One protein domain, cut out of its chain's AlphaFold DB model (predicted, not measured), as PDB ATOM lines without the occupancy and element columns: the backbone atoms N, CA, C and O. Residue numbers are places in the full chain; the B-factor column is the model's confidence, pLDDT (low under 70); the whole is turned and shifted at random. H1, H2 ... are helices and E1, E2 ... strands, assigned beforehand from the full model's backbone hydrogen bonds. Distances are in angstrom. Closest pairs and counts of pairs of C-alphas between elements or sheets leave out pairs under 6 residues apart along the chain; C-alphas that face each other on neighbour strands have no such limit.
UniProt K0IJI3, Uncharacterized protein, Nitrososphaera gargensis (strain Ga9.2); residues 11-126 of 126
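Overview. This is residues 11 to 126 of the 126 residues of an uncharacterized protein of Nitrososphaera gargensis (strain Ga9.2) (UniProt K0IJI3). A strongly twisted antiparallel sheet, with E1 and E4 as its long strands, has the long helices H1 and H3 over one face. H2 crosses near one end of the sheet, and the small H4 sits at that end, off the sheet. The printed part has 116 residues, ordered E1 H1 E2 E3 E4 H2 H3 E5 H4, of mixed class. It is compact, with a radius of gyration of the C-alphas of 13.9 A and spans of 42 by 30 by 25 A.

Arrangement. E1, residues 11 to 18, has antiparallel E4, residues 57 to 65, on one side (N 13 to O 62, 2.8 A) and antiparallel E5, residues 107 to 110, on the other (N 15 to O 109, 2.8 A). H1, residues 21 to 38, lies over E4 at a height over the sheet of 8.7 A, and only just not over E1, on which 2 of its C-alphas fall. E2, residues 45 to 47, and E3, residues 52 to 54, are antiparallel to E4 on its other side from E1, with N 46 to O 63 and N 52 to O 59 both 2.8 A; E3 and E4 form a hairpin. H2, residues 66 to 76, only grazes the sheet. H3, residues 84 to 101, lies over E5 on the same face as H1. It touches H1 at a steep tilt of 66 degrees, opposite ways, the closest C-alphas being Ile 27 and Leu 99, 7.0 A. It touches H2, about perpendicular at 82 degrees, closest at C-alphas Leu 76 and Ile 91, 6.3 A. H4, residues 118 to 124, is near H2. H1, H2 and H3 have each O i to N i+4 pair within hydrogen-bond range; H4 has 2 of 3.

Along the chain. E1 begins at C-alpha 11, (194.650, 247.996, 202.902), and is 20.8 A long. H1 measures 25.6 A, E4 26.8 A, H2 15.5 A and H3 25.7 A. H4 ends at C-alpha 124, (211.037, 247.301, 198.014).

Size, cuts and confidence. The two C-alphas farthest apart, Gly 56 and Arg 126, are 42.5 A apart. The printed part has no cut and no long link. Its mean pLDDT is 86.8; residues 79 to 80, 113 to 120, 124 and 126 are under 70.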
ATOM      1  N   PHE A  11     194.524 246.790 203.686       87.25
ATOM      2  CA  PHE A  11     194.650 247.996 202.902       87.25
ATOM      3  C   PHE A  11     194.275 247.758 201.445       87.25
ATOM      4  O   PHE A  11     194.518 246.660 200.939       87.25
ATOM      5  N   PRO A  12     193.694 248.752 200.762       89.69
ATOM      6  CA  PRO A  12     193.221 248.563 199.406       89.69
ATOM      7  C   PRO A  12     194.402 248.460 198.434       89.69
ATOM      8  O   PRO A  12     195.299 249.303 198.424       89.69
ATOM      9  N   LEU A  13     194.401 247.411 197.616       90.38
ATOM     10  CA  LEU A  13     195.423 247.151 196.606       90.38
ATOM     11  C   LEU A  13     194.905 247.461 195.205       90.38
ATOM     12  O   LEU A  13     195.548 248.198 194.460       90.38
ATOM     13  N   PHE A  14     193.740 246.915 194.861       93.06
ATOM     14  CA  PHE A  14     193.168 247.023 193.525       93.06
ATOM     15  C   PHE A  14     191.703 247.425 193.560       93.06
ATOM     16  O   PHE A  14     190.980 247.046 194.477       93.06
ATOM     17  N   THR A  15     191.272 248.084 192.491       93.69
ATOM     18  CA  THR A  15     189.868 248.219 192.107       93.69
ATOM     19  C   THR A  15     189.610 247.338 190.890       93.69
ATOM     20  O   THR A  15     190.360 247.387 189.908       93.69
ATOM     21  N   ILE A  16     188.534 246.558 190.941       95.50
ATOM     22  CA  ILE A  16     188.027 245.761 189.827       95.50
ATOM     23  C   ILE A  16     186.847 246.479 189.187       95.50
ATOM     24  O   ILE A  16     185.987 247.013 189.882       95.50
ATOM     25  N   ILE A  17     186.818 246.469 187.858       95.88
ATOM     26  CA  ILE A  17     185.755 247.024 187.027       95.88
ATOM     27  C   ILE A  17     185.202 245.874 186.184       95.88
ATOM     28  O   ILE A  17     185.910 245.332 185.335       95.88
ATOM     29  N   SER A  18     183.959 245.474 186.439       95.38
ATOM     30  CA  SER A  18     183.358 244.249 185.899       95.38
ATOM     31  C   SER A  18     181.993 244.514 185.262       95.38
ATOM     32  O   SER A  18     181.162 245.219 185.827       95.38
ATOM     33  N   ASN A  19     181.738 243.926 184.095       93.06
ATOM     34  CA  ASN A  19     180.415 243.886 183.458       93.06
ATOM     35  C   ASN A  19     179.650 242.584 183.784       93.06
ATOM     36  O   ASN A  19     178.465 242.474 183.483       93.06
ATOM     37  N   ASN A  20     180.306 241.607 184.421       94.81
ATOM     38  CA  ASN A  20     179.732 240.330 184.837       94.81
ATOM     39  C   ASN A  20     180.143 240.003 186.281       94.81
ATOM     40  O   ASN A  20     180.982 239.137 186.540       94.81
ATOM     41  N   PHE A  21     179.519 240.715 187.222       92.81
ATOM     42  CA  PHE A  21     179.920 240.729 188.628       92.81
ATOM     43  C   PHE A  21     180.077 239.335 189.234       92.81
ATOM     44  O   PHE A  21     181.135 239.021 189.762       92.81
ATOM     45  N   ASN A  22     179.066 238.471 189.126       93.75
ATOM     46  CA  ASN A  22     179.092 237.160 189.783       93.75
ATOM     47  C   ASN A  22     180.234 236.270 189.273       93.75
ATOM     48  O   ASN A  22     180.913 235.612 190.065       93.75
ATOM     49  N   LYS A  23     180.460 236.264 187.953       95.75
ATOM     50  CA  LYS A  23     181.536 235.487 187.330       95.75
ATOM     51  C   LYS A  23     182.903 236.035 187.731       95.75
ATOM     52  O   LYS A  23     183.763 235.278 188.174       95.75
ATOM     53  N   ASP A  24     183.096 237.343 187.596       96.25
ATOM     54  CA  ASP A  24     184.391 237.973 187.845       96.25
ATOM     55  C   ASP A  24     184.745 237.965 189.336       96.25
ATOM     56  O   ASP A  24     185.895 237.729 189.693       96.25
ATOM     57  N   LEU A  25     183.758 238.109 190.222       95.38
ATOM     58  CA  LEU A  25     183.925 237.967 191.667       95.38
ATOM     59  C   LEU A  25     184.436 236.570 192.039       95.38
ATOM     60  O   LEU A  25     185.356 236.444 192.849       95.38
ATOM     61  N   TYR A  26     183.857 235.523 191.444       96.12
ATOM     62  CA  TYR A  26     184.307 234.146 191.649       96.12
ATOM     63  C   TYR A  26     185.752 233.952 191.171       96.12
ATOM     64  O   TYR A  26     186.575 233.404 191.907       96.12
ATOM     65  N   ILE A  27     186.082 234.455 189.979       97.25
ATOM     66  CA  ILE A  27     187.433 234.366 189.409       97.25
ATOM     67  C   ILE A  27     188.450 235.121 190.275       97.25
ATOM     68  O   ILE A  27     189.508 234.578 190.584       97.25
ATOM     69  N   VAL A  28     188.132 236.341 190.716       96.44
ATOM     70  CA  VAL A  28     188.999 237.131 191.602       96.44
ATOM     71  C   VAL A  28     189.282 236.367 192.894       96.44
ATOM     72  O   VAL A  28     190.445 236.221 193.266       96.44
ATOM     73  N   LYS A  29     188.250 235.818 193.550       96.00
ATOM     74  CA  LYS A  29     188.437 234.991 194.753       96.00
ATOM     75  C   LYS A  29     189.331 233.788 194.470       96.00
ATOM     76  O   LYS A  29     190.243 233.518 195.241       96.00
ATOM     77  N   HIS A  30     189.103 233.100 193.353       96.44
ATOM     78  CA  HIS A  30     189.901 231.944 192.961       96.44
ATOM     79  C   HIS A  30     191.387 232.290 192.788       96.44
ATOM     80  O   HIS A  30     192.243 231.600 193.341       96.44
ATOM     81  N   ILE A  31     191.694 233.384 192.084       95.31
ATOM     82  CA  ILE A  31     193.068 233.856 191.862       95.31
ATOM     83  C   ILE A  31     193.746 234.187 193.197       95.31
ATOM     84  O   ILE A  31     194.840 233.697 193.476       95.31
ATOM     85  N   PHE A  32     193.098 234.993 194.042       95.12
ATOM     86  CA  PHE A  32     193.691 235.439 195.303       95.12
ATOM     87  C   PHE A  32     193.840 234.304 196.322       95.12
ATOM     88  O   PHE A  32     194.897 234.185 196.940       95.12
ATOM     89  N   SER A  33     192.866 233.398 196.425       94.56
ATOM     90  CA  SER A  33     193.013 232.184 197.237       94.56
ATOM     91  C   SER A  33     194.087 231.233 196.694       94.56
ATOM     92  O   SER A  33     194.695 230.482 197.454       94.56
ATOM     93  N   GLY A  34     194.365 231.261 195.386       94.06
ATOM     94  CA  GLY A  34     195.531 230.592 194.806       94.06
ATOM     95  C   GLY A  34     196.844 231.156 195.355       94.06
ATOM     96  O   GLY A  34     197.701 230.395 195.805       94.06
ATOM     97  N   PHE A  35     196.976 232.485 195.403       93.38
ATOM     98  CA  PHE A  35     198.136 233.145 196.010       93.38
ATOM     99  C   PHE A  35     198.253 232.884 197.515       93.38
ATOM    100  O   PHE A  35     199.367 232.708 197.997       93.38
ATOM    101  N   GLU A  36     197.148 232.832 198.262       93.38
ATOM    102  CA  GLU A  36     197.144 232.463 199.690       93.38
ATOM    103  C   GLU A  36     197.771 231.088 199.919       93.38
ATOM    104  O   GLU A  36     198.683 230.946 200.739       93.38
ATOM    105  N   LYS A  37     197.350 230.095 199.124       92.81
ATOM    106  CA  LYS A  37     197.885 228.729 199.178       92.81
ATOM    107  C   LYS A  37     199.369 228.679 198.836       92.81
ATOM    108  O   LYS A  37     200.131 228.051 199.563       92.81
ATOM    109  N   LEU A  38     199.783 229.360 197.763       90.31
ATOM    110  CA  LEU A  38     201.189 229.420 197.346       90.31
ATOM    111  C   LEU A  38     202.084 230.087 198.398       90.31
ATOM    112  O   LEU A  38     203.242 229.718 198.552       90.31
ATOM    113  N   ASN A  39     201.546 231.064 199.128       88.69
ATOM    114  CA  ASN A  39     202.286 231.858 200.106       88.69
ATOM    115  C   ASN A  39     202.146 231.364 201.549       88.69
ATOM    116  O   ASN A  39     202.613 232.058 202.463       88.69
ATOM    117  N   HIS A  40     201.478 230.224 201.769       88.69
ATOM    118  CA  HIS A  40     201.123 229.704 203.095       88.69
ATOM    119  C   HIS A  40     200.566 230.808 204.010       88.69
ATOM    120  O   HIS A  40     201.030 231.005 205.131       88.69
ATOM    121  N   THR A  41     199.656 231.624 203.474       87.81
ATOM    122  CA  THR A  41     199.069 232.770 204.177       87.81
ATOM    123  C   THR A  41     197.565 232.585 204.238       87.81
ATOM    124  O   THR A  41     196.927 232.475 203.198       87.81
ATOM    125  N   GLU A  42     197.004 232.557 205.442       85.56
ATOM    126  CA  GLU A  42     195.558 232.490 205.650       85.56
ATOM    127  C   GLU A  42     194.970 233.899 205.753       85.56
ATOM    128  O   GLU A  42     195.553 234.764 206.409       85.56
ATOM    129  N   ASN A  43     193.813 234.123 205.123       87.94
ATOM    130  CA  ASN A  43     193.096 235.404 205.140       87.94
ATOM    131  C   ASN A  43     193.991 236.591 204.736       87.94
ATOM    132  O   ASN A  43     193.983 237.654 205.355       87.94
ATOM    133  N   GLY A  44     194.799 236.401 203.695       91.56
ATOM    134  CA  GLY A  44     195.706 237.407 203.159       91.56
ATOM    135  C   GLY A  44     194.984 238.540 202.432       91.56
ATOM    136  O   GLY A  44     195.534 239.637 202.310       91.56
ATOM    137  N   PHE A  45     193.751 238.310 201.976       94.62
ATOM    138  CA  PHE A  45     192.937 239.316 201.299       94.62
ATOM    139  C   PHE A  45     191.474 239.297 201.748       94.62
ATOM    140  O   PHE A  45     190.960 238.306 202.257       94.62
ATOM    141  N   LYS A  46     190.785 240.413 201.510       94.69
ATOM    142  CA  LYS A  46     189.330 240.529 201.597       94.69
ATOM    143  C   LYS A  46     188.812 241.438 200.489       94.69
ATOM    144  O   LYS A  46     189.543 242.274 199.966       94.69
ATOM    145  N   LEU A  47     187.551 241.274 200.124       93.56
ATOM    146  CA  LEU A  47     186.881 242.146 199.159       93.56
ATOM    147  C   LEU A  47     186.137 243.259 199.894       93.56
ATOM    148  O   LEU A  47     185.808 243.101 201.071       93.56
ATOM    149  N   SER A  48     185.862 244.368 199.208       89.31
ATOM    150  CA  SER A  48     184.962 245.393 199.731       89.31
ATOM    151  C   SER A  48     183.604 244.779 200.083       89.31
ATOM    152  O   SER A  48     183.070 243.936 199.360       89.31
ATOM    153  N   GLU A  49     183.025 245.214 201.202       84.12
ATOM    154  CA  GLU A  49     181.698 244.749 201.641       84.12
ATOM    155  C   GLU A  49     180.587 245.173 200.677       84.12
ATOM    156  O   GLU A  49     179.515 244.570 200.638       84.12
ATOM    157  N   ARG A  50     180.840 246.232 199.902       82.06
ATOM    158  CA  ARG A  50     179.919 246.781 198.915       82.06
ATOM    159  C   ARG A  50     180.606 246.862 197.561       82.06
ATOM    160  O   ARG A  50     181.774 247.244 197.473       82.06
ATOM    161  N   ALA A  51     179.855 246.504 196.528       89.38
ATOM    162  CA  ALA A  51     180.177 246.819 195.150       89.38
ATOM    163  C   ALA A  51     179.292 247.989 194.708       89.38
ATOM    164  O   ALA A  51     178.097 248.019 195.011       89.38
ATOM    165  N   GLU A  52     179.877 248.946 194.007       90.94
ATOM    166  CA  GLU A  52     179.171 250.091 193.444       90.94
ATOM    167  C   GLU A  52     178.824 249.804 191.987       90.94
ATOM    168  O   GLU A  52     179.632 249.241 191.252       90.94
ATOM    169  N   MET A  53     177.621 250.179 191.554       92.06
ATOM    170  CA  MET A  53     177.206 250.037 190.161       92.06
ATOM    171  C   MET A  53     177.093 251.416 189.518       92.06
ATOM    172  O   MET A  53     176.340 252.263 189.995       92.06
ATOM    173  N   ALA A  54     177.796 251.628 188.409       90.69
ATOM    174  CA  ALA A  54     177.707 252.855 187.625       90.69
ATOM    175  C   ALA A  54     177.774 252.541 186.128       90.69
ATOM    176  O   ALA A  54     178.630 251.785 185.677       90.69
ATOM    177  N   ALA A  55     176.848 253.117 185.352       89.81
ATOM    178  CA  ALA A  55     176.781 252.967 183.893       89.81
ATOM    179  C   ALA A  55     176.848 251.501 183.390       89.81
ATOM    180  O   ALA A  55     177.463 251.220 182.365       89.81
ATOM    181  N   GLY A  56     176.227 250.561 184.114       88.00
ATOM    182  CA  GLY A  56     176.218 249.135 183.758       88.00
ATOM    183  C   GLY A  56     177.487 248.359 184.133       88.00
ATOM    184  O   GLY A  56     177.601 247.186 183.790       88.00
ATOM    185  N   TRP A  57     178.417 248.986 184.856       93.94
ATOM    186  CA  TRP A  57     179.627 248.361 185.382       93.94
ATOM    187  C   TRP A  57     179.585 248.287 186.903       93.94
ATOM    188  O   TRP A  57     179.056 249.176 187.569       93.94
ATOM    189  N   TRP A  58     180.184 247.232 187.438       95.06
ATOM    190  CA  TRP A  58     180.407 247.008 188.855       95.06
ATOM    191  C   TRP A  58     181.834 247.373 189.234       95.06
ATOM    192  O   TRP A  58     182.782 246.982 188.554       95.06
ATOM    193  N   PHE A  59     181.967 248.069 190.352       93.94
ATOM    194  CA  PHE A  59     183.216 248.535 190.926       93.94
ATOM    195  C   PHE A  59     183.339 247.977 192.337       93.94
ATOM    196  O   PHE A  59     182.436 248.141 193.155       93.94
ATOM    197  N   TYR A  60     184.435 247.288 192.625       94.44
ATOM    198  CA  TYR A  60     184.704 246.764 193.962       94.44
ATOM    199  C   TYR A  60     186.202 246.691 194.218       94.44
ATOM    200  O   TYR A  60     186.996 246.538 193.286       94.44
ATOM    201  N   ASP A  61     186.584 246.794 195.485       94.31
ATOM    202  CA  ASP A  61     187.985 246.851 195.881       94.31
ATOM    203  C   ASP A  61     188.465 245.530 196.478       94.31
ATOM    204  O   ASP A  61     187.714 244.769 197.096       94.31
ATOM    205  N   ILE A  62     189.755 245.275 196.304       94.50
ATOM    206  CA  ILE A  62     190.478 244.173 196.924       94.50
ATOM    207  C   ILE A  62     191.410 244.768 197.968       94.50
ATOM    208  O   ILE A  62     192.300 245.554 197.641       94.50
ATOM    209  N   TYR A  63     191.229 244.348 199.211       92.88
ATOM    210  CA  TYR A  63     192.083 244.695 200.330       92.88
ATOM    211  C   TYR A  63     192.999 243.529 200.666       92.88
ATOM    212  O   TYR A  63     192.593 242.373 200.612       92.88
ATOM    213  N   VAL A  64     194.226 243.828 201.064       92.19
ATOM    214  CA  VAL A  64     195.253 242.833 201.384       92.19
ATOM    215  C   VAL A  64     195.936 243.173 202.700       92.19
ATOM    216  O   VAL A  64     196.043 244.347 203.067       92.19
ATOM    217  N   SER A  65     196.409 242.153 203.408       91.19
ATOM    218  CA  SER A  65     197.310 242.341 204.542       91.19
ATOM    219  C   SER A  65     198.719 242.691 204.052       91.19
ATOM    220  O   SER A  65     199.114 242.356 202.929       91.19
ATOM    221  N   ARG A  66     199.500 243.366 204.904       85.81
ATOM    222  CA  ARG A  66     200.889 243.749 204.596       85.81
ATOM    223  C   ARG A  66     201.768 242.543 204.256       85.81
ATOM    224  O   ARG A  66     202.543 242.598 203.302       85.81
ATOM    225  N   ASP A  67     201.649 241.472 205.025       87.12
ATOM    226  CA  ASP A  67     202.495 240.291 204.854       87.12
ATOM    227  C   ASP A  67     202.174 239.583 203.538       87.12
ATOM    228  O   ASP A  67     203.076 239.190 202.797       87.12
ATOM    229  N   PHE A  68     200.886 239.489 203.204       90.69
ATOM    230  CA  PHE A  68     200.438 238.818 201.994       90.69
ATOM    231  C   PHE A  68     200.906 239.528 200.724       90.69
ATOM    232  O   PHE A  68     201.493 238.910 199.835       90.69
ATOM    233  N   VAL A  69     200.704 240.844 200.650       87.69
ATOM    234  CA  VAL A  69     201.096 241.620 199.467       87.69
ATOM    235  C   VAL A  69     202.608 241.717 199.301       87.69
ATOM    236  O   VAL A  69     203.088 241.702 198.172       87.69
ATOM    237  N   THR A  70     203.368 241.728 200.401       85.75
ATOM    238  CA  THR A  70     204.837 241.683 200.348       85.75
ATOM    239  C   THR A  70     205.311 240.414 199.641       85.75
ATOM    240  O   THR A  70     206.117 240.498 198.714       85.75
ATOM    241  N   LYS A  71     204.759 239.249 200.006       89.50
ATOM    242  CA  LYS A  71     205.088 237.967 199.361       89.50
ATOM    243  C   LYS A  71     204.682 237.941 197.884       89.50
ATOM    244  O   LYS A  71     205.475 237.527 197.044       89.50
ATOM    245  N   ILE A  72     203.488 238.443 197.551       89.44
ATOM    246  CA  ILE A  72     203.037 238.558 196.153       89.44
ATOM    247  C   ILE A  72     204.002 239.431 195.344       89.44
ATOM    248  O   ILE A  72     204.397 239.062 194.240       89.44
ATOM    249  N   PHE A  73     204.403 240.589 195.871       87.06
ATOM    250  CA  PHE A  73     205.273 241.512 195.143       87.06
ATOM    251  C   PHE A  73     206.661 240.921 194.918       87.06
ATOM    252  O   PHE A  73     207.180 241.033 193.813       87.06
ATOM    253  N   GLN A  74     207.227 240.233 195.911       84.81
ATOM    254  CA  GLN A  74     208.498 239.518 195.765       84.81
ATOM    255  C   GLN A  74     208.443 238.421 194.691       84.81
ATOM    256  O   GLN A  74     209.442 238.172 194.027       84.81
ATOM    257  N   GLN A  75     207.288 237.780 194.498       86.50
ATOM    258  CA  GLN A  75     207.101 236.764 193.456       86.50
ATOM    259  C   GLN A  75     206.919 237.363 192.059       86.50
ATOM    260  O   GLN A  75     207.388 236.793 191.076       86.50
ATOM    261  N   LEU A  76     206.199 238.483 191.954       86.31
ATOM    262  CA  LEU A  76     205.828 239.080 190.668       86.31
ATOM    263  C   LEU A  76     206.869 240.058 190.121       86.31
ATOM    264  O   LEU A  76     206.894 240.312 188.915       86.31
ATOM    265  N   LEU A  77     207.702 240.644 190.980       84.69
ATOM    266  CA  LEU A  77     208.706 241.617 190.575       84.69
ATOM    267  C   LEU A  77     210.060 240.927 190.376       84.69
ATOM    268  O   LEU A  77     210.684 240.524 191.354       84.69
ATOM    269  N   PRO A  78     210.543 240.793 189.125       72.00
ATOM    270  CA  PRO A  78     211.857 240.220 188.865       72.00
ATOM    271  C   PRO A  78     212.974 241.155 189.337       72.00
ATOM    272  O   PRO A  78     212.793 242.378 189.413       72.00
ATOM    273  N   GLU A  79     214.156 240.582 189.569       69.50
ATOM    274  CA  GLU A  79     215.361 241.346 189.889       69.50
ATOM    275  C   GLU A  79     215.617 242.442 188.837       69.50
ATOM    276  O   GLU A  79     215.517 242.221 187.629       69.50
ATOM    277  N   GLY A  80     215.916 243.659 189.305       69.00
ATOM    278  CA  GLY A  80     216.224 244.811 188.450       69.00
ATOM    279  C   GLY A  80     215.082 245.810 188.236       69.00
ATOM    280  O   GLY A  80     215.327 246.891 187.702       69.00
ATOM    281  N   VAL A  81     213.856 245.529 188.692       75.38
ATOM    282  CA  VAL A  81     212.797 246.554 188.747       75.38
ATOM    283  C   VAL A  81     213.073 247.497 189.919       75.38
ATOM    284  O   VAL A  81     212.886 247.120 191.067       75.38
ATOM    285  N   ARG A  82     213.533 248.719 189.624       73.44
ATOM    286  CA  ARG A  82     213.914 249.721 190.641       73.44
ATOM    287  C   ARG A  82     213.045 250.975 190.646       73.44
ATOM    288  O   ARG A  82     213.151 251.790 191.557       73.44
ATOM    289  N   ASP A  83     212.173 251.139 189.651       83.12
ATOM    290  CA  ASP A  83     211.245 252.263 189.590       83.12
ATOM    291  C   ASP A  83     209.789 251.832 189.811       83.12
ATOM    292  O   ASP A  83     209.294 250.805 189.335       83.12
ATOM    293  N   LYS A  84     209.107 252.636 190.621       80.81
ATOM    294  CA  LYS A  84     207.767 252.349 191.120       80.81
ATOM    295  C   LYS A  84     206.747 252.218 189.994       80.81
ATOM    296  O   LYS A  84     205.807 251.437 190.118       80.81
ATOM    297  N   LYS A  85     206.917 252.972 188.907       84.06
ATOM    298  CA  LYS A  85     205.992 252.958 187.773       84.06
ATOM    299  C   LYS A  85     206.050 251.603 187.070       84.06
ATOM    300  O   LYS A  85     205.007 250.978 186.901       84.06
ATOM    301  N   SER A  86     207.245 251.116 186.747       85.06
ATOM    302  CA  SER A  86     207.434 249.800 186.129       85.06
ATOM    303  C   SER A  86     206.935 248.669 187.022       85.06
ATOM    304  O   SER A  86     206.278 247.754 186.531       85.06
ATOM    305  N   ALA A  87     207.189 248.737 188.333       84.75
ATOM    306  CA  ALA A  87     206.680 247.739 189.273       84.75
ATOM    307  C   ALA A  87     205.145 247.708 189.305       84.75
ATOM    308  O   ALA A  87     204.536 246.644 189.224       84.75
ATOM    309  N   THR A  88     204.527 248.888 189.358       85.44
ATOM    310  CA  THR A  88     203.069 249.048 189.346       85.44
ATOM    311  C   THR A  88     202.451 248.453 188.080       85.44
ATOM    312  O   THR A  88     201.476 247.706 188.173       85.44
ATOM    313  N   ILE A  89     203.031 248.751 186.912       87.56
ATOM    314  CA  ILE A  89     202.587 248.209 185.620       87.56
ATOM    315  C   ILE A  89     202.700 246.684 185.632       87.56
ATOM    316  O   ILE A  89     201.702 246.010 185.422       87.56
ATOM    317  N   LYS A  90     203.867 246.132 185.988       89.38
ATOM    318  CA  LYS A  90     204.091 244.677 186.007       89.38
ATOM    319  C   LYS A  90     203.136 243.932 186.934       89.38
ATOM    320  O   LYS A  90     202.602 242.899 186.550       89.38
ATOM    321  N   ILE A  91     202.921 244.445 188.144       90.44
ATOM    322  CA  ILE A  91     201.978 243.850 189.096       90.44
ATOM    323  C   ILE A  91     200.560 243.897 188.526       90.44
ATOM    324  O   ILE A  91     199.878 242.876 188.510       90.44
ATOM    325  N   THR A  92     200.126 245.053 188.021       91.44
ATOM    326  CA  THR A  92     198.775 245.204 187.459       91.44
ATOM    327  C   THR A  92     198.574 244.278 186.258       91.44
ATOM    328  O   THR A  92     197.573 243.566 186.207       91.44
ATOM    329  N   ASP A  93     199.547 244.216 185.348       92.94
ATOM    330  CA  ASP A  93     199.522 243.356 184.164       92.94
ATOM    331  C   ASP A  93     199.492 241.874 184.545       92.94
ATOM    332  O   ASP A  93     198.687 241.119 184.004       92.94
ATOM    333  N   ALA A  94     200.282 241.454 185.539       93.00
ATOM    334  CA  ALA A  94     200.281 240.072 186.008       93.00
ATOM    335  C   ALA A  94     198.894 239.634 186.506       93.00
ATOM    336  O   ALA A  94     198.420 238.557 186.142       93.00
ATOM    337  N   PHE A  95     198.209 240.465 187.299       94.25
ATOM    338  CA  PHE A  95     196.842 240.164 187.738       94.25
ATOM    339  C   PHE A  95     195.825 240.268 186.596       94.25
ATOM    340  O   PHE A  95     194.924 239.433 186.498       94.25
ATOM    341  N   GLN A  96     195.981 241.249 185.703       95.94
ATOM    342  CA  GLN A  96     195.127 241.400 184.527       95.94
ATOM    343  C   GLN A  96     195.208 240.171 183.609       95.94
ATOM    344  O   GLN A  96     194.180 239.736 183.082       95.94
ATOM    345  N   ASP A  97     196.392 239.584 183.454       96.25
ATOM    346  CA  ASP A  97     196.615 238.357 182.693       96.25
ATOM    347  C   ASP A  97     196.009 237.133 183.381       96.25
ATOM    348  O   ASP A  97     195.442 236.275 182.704       96.25
ATOM    349  N   GLN A  98     196.063 237.048 184.714       95.75
ATOM    350  CA  GLN A  98     195.372 235.983 185.452       95.75
ATOM    351  C   GLN A  98     193.856 236.044 185.241       95.75
ATOM    352  O   GLN A  98     193.241 235.007 184.992       95.75
ATOM    353  N   LEU A  99     193.253 237.236 185.258       96.06
ATOM    354  CA  LEU A  99     191.830 237.410 184.944       96.06
ATOM    355  C   LEU A  99     191.504 236.899 183.535       96.06
ATOM    356  O   LEU A  99     190.593 236.085 183.366       96.06
ATOM    357  N   ARG A 100     192.298 237.299 182.533       96.50
ATOM    358  CA  ARG A 100     192.111 236.869 181.138       96.50
ATOM    359  C   ARG A 100     192.246 235.358 180.968       96.50
ATOM    360  O   ARG A 100     191.428 234.754 180.281       96.50
ATOM    361  N   LYS A 101     193.233 234.732 181.621       96.81
ATOM    362  CA  LYS A 101     193.447 233.272 181.585       96.81
ATOM    363  C   LYS A 101     192.253 232.482 182.116       96.81
ATOM    364  O   LYS A 101     191.982 231.394 181.624       96.81
ATOM    365  N   HIS A 102     191.520 233.043 183.074       95.38
ATOM    366  CA  HIS A 102     190.297 232.448 183.616       95.38
ATOM    367  C   HIS A 102     189.028 232.907 182.870       95.38
ATOM    368  O   HIS A 102     187.912 232.673 183.330       95.38
ATOM    369  N   GLY A 103     189.179 233.556 181.708       94.38
ATOM    370  CA  GLY A 103     188.076 233.973 180.844       94.38
ATOM    371  C   GLY A 103     187.287 235.178 181.361       94.38
ATOM    372  O   GLY A 103     186.111 235.312 181.017       94.38
ATOM    373  N   SER A 104     187.885 236.018 182.210       95.56
ATOM    374  CA  SER A 104     187.298 237.282 182.667       95.56
ATOM    375  C   SER A 104     187.670 238.434 181.730       95.56
ATOM    376  O   SER A 104     188.822 238.567 181.309       95.56
ATOM    377  N   GLU A 105     186.695 239.296 181.438       95.19
ATOM    378  CA  GLU A 105     186.894 240.554 180.703       95.19
ATOM    379  C   GLU A 105     187.064 241.762 181.636       95.19
ATOM    380  O   GLU A 105     187.303 242.882 181.165       95.19
ATOM    381  N   ALA A 106     186.977 241.541 182.954       95.88
ATOM    382  CA  ALA A 106     187.117 242.582 183.957       95.88
ATOM    383  C   ALA A 106     188.463 243.302 183.844       95.88
ATOM    384  O   ALA A 106     189.499 242.730 183.471       95.88
ATOM    385  N   LYS A 107     188.448 244.584 184.203       95.50
ATOM    386  CA  LYS A 107     189.654 245.400 184.311       95.50
ATOM    387  C   LYS A 107     190.084 245.491 185.759       95.50
ATOM    388  O   LYS A 107     189.252 245.654 186.647       95.50
ATOM    389  N   ILE A 108     191.390 245.427 185.971       94.00
ATOM    390  CA  ILE A 108     192.011 245.677 187.265       94.00
ATOM    391  C   ILE A 108     192.883 246.922 187.170       94.00
ATOM    392  O   ILE A 108     193.583 247.137 186.183       94.00
ATOM    393  N   LYS A 109     192.831 247.758 188.201       91.38
ATOM    394  CA  LYS A 109     193.736 248.895 188.374       91.38
ATOM    395  C   LYS A 109     194.165 248.977 189.827       91.38
ATOM    396  O   LYS A 109     193.432 248.528 190.704       91.38
ATOM    397  N   MET A 110     195.321 249.577 190.087       88.81
ATOM    398  CA  MET A 110     195.703 249.918 191.456       88.81
ATOM    399  C   MET A 110     194.664 250.843 192.081       88.81
ATOM    400  O   MET A 110     194.115 251.719 191.409       88.81
ATOM    401  N   HIS A 111     194.387 250.626 193.360       85.38
ATOM    402  CA  HIS A 111     193.456 251.461 194.096       85.38
ATOM    403  C   HIS A 111     194.071 252.839 194.390       85.38
ATOM    404  O   HIS A 111     195.169 252.928 194.945       85.38
ATOM    405  N   GLY A 112     193.324 253.900 194.059       74.31
ATOM    406  CA  GLY A 112     193.692 255.303 194.283       74.31
ATOM    407  C   GLY A 112     194.823 255.847 193.392       74.31
ATOM    408  O   GLY A 112     195.571 255.100 192.767       74.31
ATOM    409  N   ASP A 113     194.962 257.179 193.367       53.34
ATOM    410  CA  ASP A 113     196.041 257.897 192.654       53.34
ATOM    411  C   ASP A 113     197.323 258.045 193.500       53.34
ATOM    412  O   ASP A 113     198.416 258.308 192.992       53.34
ATOM    413  N   ILE A 114     197.198 257.861 194.819       50.34
ATOM    414  CA  ILE A 114     198.290 257.899 195.791       50.34
ATOM    415  C   ILE A 114     198.598 256.450 196.153       50.34
ATOM    416  O   ILE A 114     197.687 255.713 196.530       50.34
ATOM    417  N   PRO A 115     199.855 255.996 196.078       50.50
ATOM    418  CA  PRO A 115     200.147 254.607 196.336       50.50
ATOM    419  C   PRO A 115     200.040 254.442 197.834       50.50
ATOM    420  O   PRO A 115     200.915 254.875 198.580       50.50
ATOM    421  N   PHE A 116     199.007 253.746 198.262       52.41
ATOM    422  CA  PHE A 116     199.007 253.078 199.545       52.41
ATOM    423  C   PHE A 116     200.338 252.297 199.766       52.41
ATOM    424  O   PHE A 116     200.907 252.276 200.855       52.41
ATOM    425  N   ALA A 117     200.942 251.809 198.682       57.19
ATOM    426  CA  ALA A 117     202.278 251.234 198.663       57.19
ATOM    427  C   ALA A 117     203.449 252.239 198.792       57.19
ATOM    428  O   ALA A 117     204.579 251.806 198.671       57.19
ATOM    429  N   ALA A 118     203.286 253.548 199.026       61.06
ATOM    430  CA  ALA A 118     204.408 254.508 199.076       61.06
ATOM    431  C   ALA A 118     205.483 254.115 200.104       61.06
ATOM    432  O   ALA A 118     206.673 254.105 199.787       61.06
ATOM    433  N   THR A 119     205.058 253.713 201.304       60.94
ATOM    434  CA  THR A 119     205.952 253.213 202.358       60.94
ATOM    435  C   THR A 119     206.575 251.865 201.987       60.94
ATOM    436  O   THR A 119     207.717 251.592 202.340       60.94
ATOM    437  N   TRP A 120     205.853 251.028 201.240       64.69
ATOM    438  CA  TRP A 120     206.357 249.737 200.766       64.69
ATOM    439  C   TRP A 120     207.294 249.857 199.575       64.69
ATOM    440  O   TRP A 120     208.266 249.124 199.513       64.69
ATOM    441  N   TRP A 121     207.064 250.805 198.671       70.25
ATOM    442  CA  TRP A 121     207.940 251.114 197.551       70.25
ATOM    443  C   TRP A 121     209.288 251.603 198.059       70.25
ATOM    444  O   TRP A 121     210.309 251.179 197.541       70.25
ATOM    445  N   ALA A 122     209.308 252.438 199.102       70.62
ATOM    446  CA  ALA A 122     210.559 252.866 199.723       70.62
ATOM    447  C   ALA A 122     211.379 251.685 200.275       70.62
ATOM    448  O   ALA A 122     212.605 251.729 200.248       70.62
ATOM    449  N   TRP A 123     210.713 250.635 200.762       70.12
ATOM    450  CA  TRP A 123     211.371 249.412 201.222       70.12
ATOM    451  C   TRP A 123     211.764 248.480 200.066       70.12
ATOM    452  O   TRP A 123     212.888 248.000 200.033       70.12
ATOM    453  N   LEU A 124     210.861 248.253 199.112       63.91
ATOM    454  CA  LEU A 124     211.037 247.301 198.014       63.91
ATOM    455  C   LEU A 124     212.026 247.790 196.944       63.91
ATOM    456  O   LEU A 124     212.600 246.980 196.231       63.91
ATOM    457  N   MET A 125     212.226 249.105 196.835       70.56
ATOM    458  CA  MET A 125     213.139 249.726 195.867       70.56
ATOM    459  C   MET A 125     214.504 250.093 196.450       70.56
ATOM    460  O   MET A 125     215.262 250.822 195.807       70.56
ATOM    461  N   ARG A 126     214.795 249.641 197.671       62.69
ATOM    462  CA  ARG A 126     216.095 249.818 198.315       62.69
ATOM    463  C   ARG A 126     217.082 248.758 197.838       62.69
ATOM    464  O   ARG A 126     218.254 249.140 197.632       62.69
TER     465      ARG A 126